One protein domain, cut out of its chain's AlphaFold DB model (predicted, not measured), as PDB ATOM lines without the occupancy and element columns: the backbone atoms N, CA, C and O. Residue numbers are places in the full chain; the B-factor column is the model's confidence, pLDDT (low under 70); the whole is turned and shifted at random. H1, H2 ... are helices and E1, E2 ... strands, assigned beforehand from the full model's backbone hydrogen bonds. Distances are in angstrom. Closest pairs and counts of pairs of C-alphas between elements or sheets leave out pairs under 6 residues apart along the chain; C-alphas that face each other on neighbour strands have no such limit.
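This is residues 11 to 80 of the 141 residues of an uncharacterized protein of Proteus vulgaris (UniProt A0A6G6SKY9). This domain has little regular structure: a loose L, whose longer limb, residues 11 to 53, is mostly loop with H1 towards its far end, and whose shorter limb is the small sheet E2 - E3 - E4. The 70 printed residues hold H1, E1, E2, E3, E4 in that order, 21 residues in named elements, mostly strand. The radius of gyration of the C-alphas is 14.0 A, loose; spans are 41 by 28 by 21 A.

Residues 22 to 23 pair antiparallel with 45 to 46 of E1, residues 45 to 47. H1, residues 38 to 41, is apart from E1; it is too short for an O i to N i+4 pair, and its one O i to N i+3 pair is within range. E1 residues 46 to 47 also pair antiparallel with 52 to 53. E2, residues 58 to 60, and E3, residues 63 to 67, form an antiparallel hairpin at 126 degrees, N 60 to O 63 2.8 A. E3 and E4, residues 74 to 79, form another at 169 degrees, N 64 to O 78 2.8 A; E2 E3 E4 is a meander, each strand the antiparallel neighbour of the one before. H1 is not on this sheet.

H1 begins at C-alpha 38 (162.489, 312.601, 173.184). E3 is 12.0 A long, and E4, 14.1 A, ends at C-alpha 79 (144.883, 299.588, 185.949).

The C-alphas farthest apart, Gly 16 and Leu 33, are 42.1 A apart. The printed part has no cut, and no printed residue is under 70 in pLDDT.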
ATOM      1  N   THR A  11     162.095 298.845 194.736       95.31
ATOM      2  CA  THR A  11     162.043 297.386 194.570       95.31
ATOM      3  C   THR A  11     161.050 297.008 193.469       95.31
ATOM      4  O   THR A  11     159.901 297.447 193.483       95.31
ATOM      5  N   CYS A  12     161.459 296.149 192.535       93.81
ATOM      6  CA  CYS A  12     160.689 295.809 191.338       93.81
ATOM      7  C   CYS A  12     159.318 295.181 191.642       93.81
ATOM      8  O   CYS A  12     158.294 295.662 191.153       93.81
ATOM      9  N   LEU A  13     159.282 294.105 192.436       92.50
ATOM     10  CA  LEU A  13     158.079 293.372 192.865       92.50
ATOM     11  C   LEU A  13     157.241 292.712 191.749       92.50
ATOM     12  O   LEU A  13     156.264 292.016 192.043       92.50
ATOM     13  N   ARG A  14     157.632 292.829 190.473       90.44
ATOM     14  CA  ARG A  14     156.996 292.118 189.348       90.44
ATOM     15  C   ARG A  14     157.311 290.628 189.438       90.44
ATOM     16  O   ARG A  14     158.467 290.252 189.606       90.44
ATOM     17  N   ASN A  15     156.289 289.773 189.388       87.38
ATOM     18  CA  ASN A  15     156.421 288.328 189.636       87.38
ATOM     19  C   ASN A  15     157.185 287.966 190.934       87.38
ATOM     20  O   ASN A  15     157.821 286.918 191.012       87.38
ATOM     21  N   GLY A  16     157.141 288.825 191.963       88.31
ATOM     22  CA  GLY A  16     157.870 288.611 193.220       88.31
ATOM     23  C   GLY A  16     159.371 288.929 193.166       88.31
ATOM     24  O   GLY A  16     160.065 288.681 194.153       88.31
ATOM     25  N   CYS A  17     159.867 289.499 192.062       92.50
ATOM     26  CA  CYS A  17     161.249 289.954 191.915       92.50
ATOM     27  C   CYS A  17     161.638 290.940 193.032       92.50
ATOM     28  O   CYS A  17     160.867 291.838 193.371       92.50
ATOM     29  N   GLN A  18     162.832 290.758 193.601       95.44
ATOM     30  CA  GLN A  18     163.388 291.607 194.664       95.44
ATOM     31  C   GLN A  18     164.481 292.555 194.147       95.44
ATOM     32  O   GLN A  18     165.102 293.257 194.942       95.44
ATOM     33  N   GLY A  19     164.686 292.590 192.830       94.44
ATOM     34  CA  GLY A  19     165.621 293.489 192.176       94.44
ATOM     35  C   GLY A  19     165.244 294.952 192.337       94.44
ATOM     36  O   GLY A  19     164.131 295.302 192.742       94.44
ATOM     37  N   THR A  20     166.197 295.809 191.999       96.50
ATOM     38  CA  THR A  20     166.050 297.264 192.065       96.50
ATOM     39  C   THR A  20     165.773 297.812 190.669       96.50
ATOM     40  O   THR A  20     166.220 297.231 189.680       96.50
ATOM     41  N   ILE A  21     164.994 298.887 190.582       96.62
ATOM     42  CA  ILE A  21     164.783 299.610 189.329       96.62
ATOM     43  C   ILE A  21     165.971 300.533 189.068       96.62
ATOM     44  O   ILE A  21     166.353 301.327 189.930       96.62
ATOM     45  N   GLU A  22     166.512 300.446 187.862       96.31
ATOM     46  CA  GLU A  22     167.590 301.289 187.349       96.31
ATOM     47  C   GLU A  22     167.098 302.072 186.127       96.31
ATOM     48  O   GLU A  22     166.059 301.749 185.549       96.31
ATOM     49  N   LEU A  23     167.812 303.135 185.751       95.50
ATOM     50  CA  LEU A  23     167.476 303.963 184.592       95.50
ATOM     51  C   LEU A  23     168.540 303.815 183.508       95.50
ATOM     52  O   LEU A  23     169.735 303.971 183.767       95.50
ATOM     53  N   HIS A  24     168.109 303.580 182.271       94.00
ATOM     54  CA  HIS A  24     169.005 303.623 181.122       94.00
ATOM     55  C   HIS A  24     169.623 305.022 180.973       94.00
ATOM     56  O   HIS A  24     168.922 306.033 181.093       94.00
ATOM     57  N   PRO A  25     170.926 305.125 180.652       91.81
ATOM     58  CA  PRO A  25     171.556 306.414 180.423       91.81
ATOM     59  C   PRO A  25     170.938 307.118 179.209       91.81
ATOM     60  O   PRO A  25     170.754 306.528 178.141       91.81
ATOM     61  N   VAL A  26     170.682 308.421 179.348       91.38
ATOM     62  CA  VAL A  26     170.171 309.245 178.248       91.38
ATOM     63  C   VAL A  26     171.259 309.422 177.188       91.38
ATOM     64  O   VAL A  26     172.212 310.182 177.364       91.38
ATOM     65  N   ASN A  27     171.083 308.759 176.049       89.81
ATOM     66  CA  ASN A  27     171.957 308.873 174.883       89.81
ATOM     67  C   ASN A  27     171.290 309.715 173.782       89.81
ATOM     68  O   ASN A  27     170.071 309.699 173.635       89.81
ATOM     69  N   ASN A  28     172.082 310.436 172.977       89.56
ATOM     70  CA  ASN A  28     171.594 311.299 171.883       89.56
ATOM     71  C   ASN A  28     170.641 312.432 172.322       89.56
ATOM     72  O   ASN A  28     169.688 312.772 171.619       89.56
ATOM     73  N   CYS A  29     170.907 313.053 173.475       91.44
ATOM     74  CA  CYS A  29     170.146 314.215 173.930       91.44
ATOM     75  C   CYS A  29     170.299 315.415 172.976       91.44
ATOM     76  O   CYS A  29     171.406 315.857 172.665       91.44
ATOM     77  N   SER A  30     169.166 315.988 172.568       92.62
ATOM     78  CA  SER A  30     169.078 317.173 171.708       92.62
ATOM     79  C   SER A  30     168.350 318.342 172.380       92.62
ATOM     80  O   SER A  30     167.853 319.240 171.703       92.62
ATOM     81  N   CYS A  31     168.319 318.388 173.719       92.88
ATOM     82  CA  CYS A  31     167.650 319.459 174.477       92.88
ATOM     83  C   CYS A  31     168.152 320.871 174.134       92.88
ATOM     84  O   CYS A  31     167.401 321.829 174.274       92.88
ATOM     85  N   HIS A  32     169.390 321.017 173.651       90.44
ATOM     86  CA  HIS A  32     169.910 322.306 173.179       90.44
ATOM     87  C   HIS A  32     169.260 322.793 171.866       90.44
ATOM     88  O   HIS A  32     169.373 323.971 171.541       90.44
ATOM     89  N   LEU A  33     168.597 321.907 171.116       93.19
ATOM     90  CA  LEU A  33     167.833 322.232 169.906       93.19
ATOM     91  C   LEU A  33     166.341 322.393 170.210       93.19
ATOM     92  O   LEU A  33     165.713 323.327 169.725       93.19
ATOM     93  N   SER A  34     165.772 321.473 170.996       89.62
ATOM     94  CA  SER A  34     164.352 321.473 171.351       89.62
ATOM     95  C   SER A  34     164.145 320.745 172.675       89.62
ATOM     96  O   SER A  34     164.148 319.515 172.723       89.62
ATOM     97  N   ALA A  35     163.979 321.504 173.756       91.06
ATOM     98  CA  ALA A  35     163.667 320.960 175.072       91.06
ATOM     99  C   ALA A  35     162.141 320.937 175.320       91.06
ATOM    100  O   ALA A  35     161.472 321.917 174.985       91.06
ATOM    101  N   PRO A  36     161.595 319.884 175.955       90.31
ATOM    102  CA  PRO A  36     162.275 318.632 176.290       90.31
ATOM    103  C   PRO A  36     162.461 317.741 175.042       90.31
ATOM    104  O   PRO A  36     161.583 317.687 174.182       90.31
ATOM    105  N   CYS A  37     163.606 317.056 174.922       91.94
ATOM    106  CA  CYS A  37     163.854 316.143 173.799       91.94
ATOM    107  C   CYS A  37     163.346 314.726 174.099       91.94
ATOM    108  O   CYS A  37     163.316 314.312 175.258       91.94
ATOM    109  N   SER A  38     163.020 313.963 173.052       90.31
ATOM    110  CA  SER A  38     162.489 312.601 173.184       90.31
ATOM    111  C   SER A  38     163.411 311.661 173.958       90.31
ATOM    112  O   SER A  38     162.915 310.823 174.696       90.31
ATOM    113  N   ALA A  39     164.733 311.818 173.853       91.12
ATOM    114  CA  ALA A  39     165.683 311.012 174.618       91.12
ATOM    115  C   ALA A  39     165.590 311.265 176.133       91.12
ATOM    116  O   ALA A  39     165.765 310.343 176.918       91.12
ATOM    117  N   CYS A  40     165.300 312.501 176.554       89.38
ATOM    118  CA  CYS A  40     165.159 312.853 177.970       89.38
ATOM    119  C   CYS A  40     163.777 312.526 178.545       89.38
ATOM    120  O   CYS A  40     163.636 312.472 179.761       89.38
ATOM    121  N   THR A  41     162.756 312.381 177.697       90.44
ATOM    122  CA  THR A  41     161.379 312.078 178.124       90.44
ATOM    123  C   THR A  41     160.969 310.640 177.837       90.44
ATOM    124  O   THR A  41     159.828 310.279 178.111       90.44
ATOM    125  N   ALA A  42     161.842 309.846 177.217       90.75
ATOM    126  CA  ALA A  42     161.571 308.446 176.956       90.75
ATOM    127  C   ALA A  42     161.532 307.666 178.281       90.75
ATOM    128  O   ALA A  42     162.357 307.931 179.163       90.75
ATOM    129  N   PRO A  43     160.617 306.690 178.407       91.94
ATOM    130  CA  PRO A  43     160.686 305.684 179.458       91.94
ATOM    131  C   PRO A  43     162.070 305.034 179.462       91.94
ATOM    132  O   PRO A  43     162.585 304.664 178.405       91.94
ATOM    133  N   SER A  44     162.681 304.938 180.636       93.25
ATOM    134  CA  SER A  44     164.063 304.460 180.788       93.25
ATOM    135  C   SER A  44     164.242 303.519 181.971       93.25
ATOM    136  O   SER A  44     165.332 302.977 182.131       93.25
ATOM    137  N   GLY A  45     163.194 303.302 182.773       94.62
ATOM    138  CA  GLY A  45     163.228 302.348 183.871       94.62
ATOM    139  C   GLY A  45     163.397 300.918 183.380       94.62
ATOM    140  O   GLY A  45     162.719 300.494 182.448       94.62
ATOM    141  N   TYR A  46     164.267 300.162 184.035       95.50
ATOM    142  CA  TYR A  46     164.434 298.739 183.783       95.50
ATOM    143  C   TYR A  46     164.817 297.991 185.066       95.50
ATOM    144  O   TYR A  46     165.156 298.591 186.086       95.50
ATOM    145  N   CYS A  47     164.709 296.664 185.042       95.00
ATOM    146  CA  CYS A  47     165.148 295.794 186.130       95.00
ATOM    147  C   CYS A  47     165.977 294.637 185.570       95.00
ATOM    148  O   CYS A  47     165.425 293.752 184.911       95.00
ATOM    149  N   ASP A  48     167.273 294.611 185.890       93.88
ATOM    150  CA  ASP A  48     168.213 293.581 185.423       93.88
ATOM    151  C   ASP A  48     167.859 292.164 185.900       93.88
ATOM    152  O   ASP A  48     168.138 291.181 185.216       93.88
ATOM    153  N   GLU A  49     167.210 292.025 187.061       93.06
ATOM    154  CA  GLU A  49     166.896 290.704 187.620       93.06
ATOM    155  C   GLU A  49     165.778 289.972 186.870       93.06
ATOM    156  O   GLU A  49     165.859 288.761 186.667       93.06
ATOM    157  N   CYS A  50     164.710 290.682 186.493       90.25
ATOM    158  CA  CYS A  50     163.554 290.075 185.828       90.25
ATOM    159  C   CYS A  50     163.408 290.476 184.356       90.25
ATOM    160  O   CYS A  50     162.436 290.065 183.717       90.25
ATOM    161  N   GLY A  51     164.329 291.292 183.833       90.62
ATOM    162  CA  GLY A  51     164.303 291.795 182.460       90.62
ATOM    163  C   GLY A  51     163.072 292.650 182.155       90.62
ATOM    164  O   GLY A  51     162.541 292.578 181.047       90.62
ATOM    165  N   TRP A  52     162.556 293.374 183.153       93.44
ATOM    166  CA  TRP A  52     161.480 294.343 182.936       93.44
ATOM    167  C   TRP A  52     162.054 295.618 182.322       93.44
ATOM    168  O   TRP A  52     163.111 296.068 182.752       93.44
ATOM    169  N   GLU A  53     161.329 296.201 181.373       93.50
ATOM    170  CA  GLU A  53     161.684 297.424 180.655       93.50
ATOM    171  C   GLU A  53     160.430 298.301 180.555       93.50
ATOM    172  O   GLU A  53     159.425 297.894 179.971       93.50
ATOM    173  N   GLU A  54     160.476 299.514 181.102       92.19
ATOM    174  CA  GLU A  54     159.364 300.476 181.087       92.19
ATOM    175  C   GLU A  54     158.955 300.838 179.653       92.19
ATOM    176  O   GLU A  54     157.782 301.035 179.349       92.19
ATOM    177  N   SER A  55     159.935 300.875 178.747       90.75
ATOM    178  CA  SER A  55     159.727 301.134 177.321       90.75
ATOM    179  C   SER A  55     158.927 300.040 176.599       90.75
ATOM    180  O   SER A  55     158.466 300.262 175.477       90.75
ATOM    181  N   GLU A  56     158.756 298.872 177.223       91.19
ATOM    182  CA  GLU A  56     158.011 297.734 176.680       91.19
ATOM    183  C   GLU A  56     156.596 297.596 177.249       91.19
ATOM    184  O   GLU A  56     155.849 296.736 176.782       91.19
ATOM    185  N   ASP A  57     156.218 298.406 178.239       91.94
ATOM    186  CA  ASP A  57     154.884 298.349 178.830       91.94
ATOM    187  C   ASP A  57     153.828 298.877 177.836       91.94
ATOM    188  O   ASP A  57     153.952 299.957 177.255       91.94
ATOM    189  N   GLU A  58     152.744 298.119 177.662       91.12
ATOM    190  CA  GLU A  58     151.667 298.439 176.720       91.12
ATOM    191  C   GLU A  58     150.342 298.672 177.448       91.12
ATOM    192  O   GLU A  58     150.047 298.041 178.463       91.12
ATOM    193  N   ILE A  59     149.493 299.556 176.913       90.19
ATOM    194  CA  ILE A  59     148.142 299.759 177.450       90.19
ATOM    195  C   ILE A  59     147.158 298.858 176.701       90.19
ATOM    196  O   ILE A  59     146.845 299.100 175.536       90.19
ATOM    197  N   ILE A  60     146.618 297.852 177.391       89.56
ATOM    198  CA  ILE A  60     145.637 296.899 176.862       89.56
ATOM    199  C   ILE A  60     144.390 296.931 177.752       89.56
ATOM    200  O   ILE A  60     144.462 296.630 178.939       89.56
ATOM    201  N   ASN A  61     143.228 297.273 177.180       87.44
ATOM    202  CA  ASN A  61     141.929 297.294 177.878       87.44
ATOM    203  C   ASN A  61     141.934 298.081 179.208       87.44
ATOM    204  O   ASN A  61     141.418 297.600 180.212       87.44
ATOM    205  N   ASP A  62     142.532 299.276 179.221       89.06
ATOM    206  CA  ASP A  62     142.729 300.121 180.413       89.06
ATOM    207  C   ASP A  62     143.703 299.572 181.476       89.06
ATOM    208  O   ASP A  62     143.774 300.107 182.585       89.06
ATOM    209  N   TYR A  63     144.503 298.558 181.146       90.44
ATOM    210  CA  TYR A  63     145.601 298.078 181.986       90.44
ATOM    211  C   TYR A  63     146.943 298.403 181.349       90.44
ATOM    212  O   TYR A  63     147.107 298.237 180.146       90.44
ATOM    213  N   VAL A  64     147.906 298.831 182.161       91.81
ATOM    214  CA  VAL A  64     149.326 298.799 181.804       91.81
ATOM    215  C   VAL A  64     149.785 297.362 182.002       91.81
ATOM    216  O   VAL A  64     149.731 296.836 183.117       91.81
ATOM    217  N   VAL A  65     150.156 296.714 180.907       92.56
ATOM    218  CA  VAL A  65     150.542 295.309 180.856       92.56
ATOM    219  C   VAL A  65     152.007 295.230 180.486       92.56
ATOM    220  O   VAL A  65     152.427 295.724 179.443       92.56
ATOM    221  N   SER A  66     152.762 294.551 181.338       90.50
ATOM    222  CA  SER A  66     154.136 294.189 181.044       90.50
ATOM    223  C   SER A  66     154.188 292.746 180.577       90.50
ATOM    224  O   SER A  66     153.748 291.840 181.296       90.50
ATOM    225  N   THR A  67     154.735 292.522 179.387       88.69
ATOM    226  CA  THR A  67     154.841 291.189 178.784       88.69
ATOM    227  C   THR A  67     156.299 290.822 178.597       88.69
ATOM    228  O   THR A  67     157.112 291.620 178.145       88.69
ATOM    229  N   ASP A  68     156.639 289.584 178.920       84.75
ATOM    230  CA  ASP A  68     157.920 289.010 178.559       84.75
ATOM    231  C   ASP A  68     157.935 288.681 177.064       84.75
ATOM    232  O   ASP A  68     157.251 287.762 176.619       84.75
ATOM    233  N   LYS A  69     158.702 289.429 176.266       78.00
ATOM    234  CA  LYS A  69     158.745 289.239 174.806       78.00
ATOM    235  C   LYS A  69     159.319 287.888 174.374       78.00
ATOM    236  O   LYS A  69     159.023 287.440 173.269       78.00
ATOM    237  N   ALA A  70     160.131 287.237 175.209       82.56
ATOM    238  CA  ALA A  70     160.733 285.947 174.878       82.56
ATOM    239  C   ALA A  70     159.733 284.793 175.045       82.56
ATOM    240  O   ALA A  70     159.727 283.852 174.252       82.56
ATOM    241  N   THR A  71     158.888 284.864 176.072       84.94
ATOM    242  CA  THR A  71     157.940 283.796 176.434       84.94
ATOM    243  C   THR A  71     156.485 284.116 176.085       84.94
ATOM    244  O   THR A  71     155.655 283.210 176.036       84.94
ATOM    245  N   GLY A  72     156.158 285.387 175.856       83.75
ATOM    246  CA  GLY A  72     154.794 285.896 175.701       83.75
ATOM    247  C   GLY A  72     153.992 285.942 177.007       83.75
ATOM    248  O   GLY A  72     152.794 286.218 176.971       83.75
ATOM    249  N   ALA A  73     154.607 285.645 178.156       86.31
ATOM    250  CA  ALA A  73     153.923 285.616 179.445       86.31
ATOM    251  C   ALA A  73     153.786 287.023 180.048       86.31
ATOM    252  O   ALA A  73     154.721 287.823 180.007       86.31
ATOM    253  N   TYR A  74     152.644 287.321 180.673       88.00
ATOM    254  CA  TYR A  74     152.472 288.571 181.418       88.00
ATOM    255  C   TYR A  74     153.291 288.557 182.713       88.00
ATOM    256  O   TYR A  74     153.179 287.630 183.518       88.00
ATOM    257  N   ARG A  75     154.097 289.603 182.925       88.00
ATOM    258  CA  ARG A  75     154.865 289.832 184.162       88.00
ATOM    259  C   ARG A  75     154.062 290.600 185.202       88.00
ATOM    260  O   ARG A  75     154.146 290.330 186.398       88.00
ATOM    261  N   SER A  76     153.293 291.574 184.740       88.81
ATOM    262  CA  SER A  76     152.440 292.400 185.581       88.81
ATOM    263  C   SER A  76     151.327 293.011 184.750       88.81
ATOM    264  O   SER A  76     151.465 293.226 183.548       88.81
ATOM    265  N   TRP A  77     150.217 293.300 185.413       90.25
ATOM    266  CA  TRP A  77     149.117 294.055 184.844       90.25
ATOM    267  C   TRP A  77     148.499 294.887 185.960       90.25
ATOM    268  O   TRP A  77     148.188 294.376 187.040       90.25
ATOM    269  N   GLU A  78     148.353 296.183 185.727       89.81
ATOM    270  CA  GLU A  78     147.698 297.081 186.670       89.81
ATOM    271  C   GLU A  78     146.807 298.087 185.943       89.81
ATOM    272  O   GLU A  78     147.092 298.424 184.795       89.81
ATOM    273  N   PRO A  79     145.710 298.558 186.563       90.12
ATOM    274  CA  PRO A  79     144.883 299.588 185.949       90.12
ATOM    275  C   PRO A  79     145.729 300.820 185.612       90.12
ATOM    276  O   PRO A  79     146.436 301.340 186.476       90.12
ATOM    277  N   ARG A  80     145.644 301.312 184.371       91.69
ATOM    278  CA  ARG A  80     146.391 302.504 183.934       91.69
ATOM    279  C   ARG A  80     146.033 303.693 184.806       91.69
ATOM    280  O   ARG A  80     144.861 303.875 185.091       91.69
TER     281      ARG A  80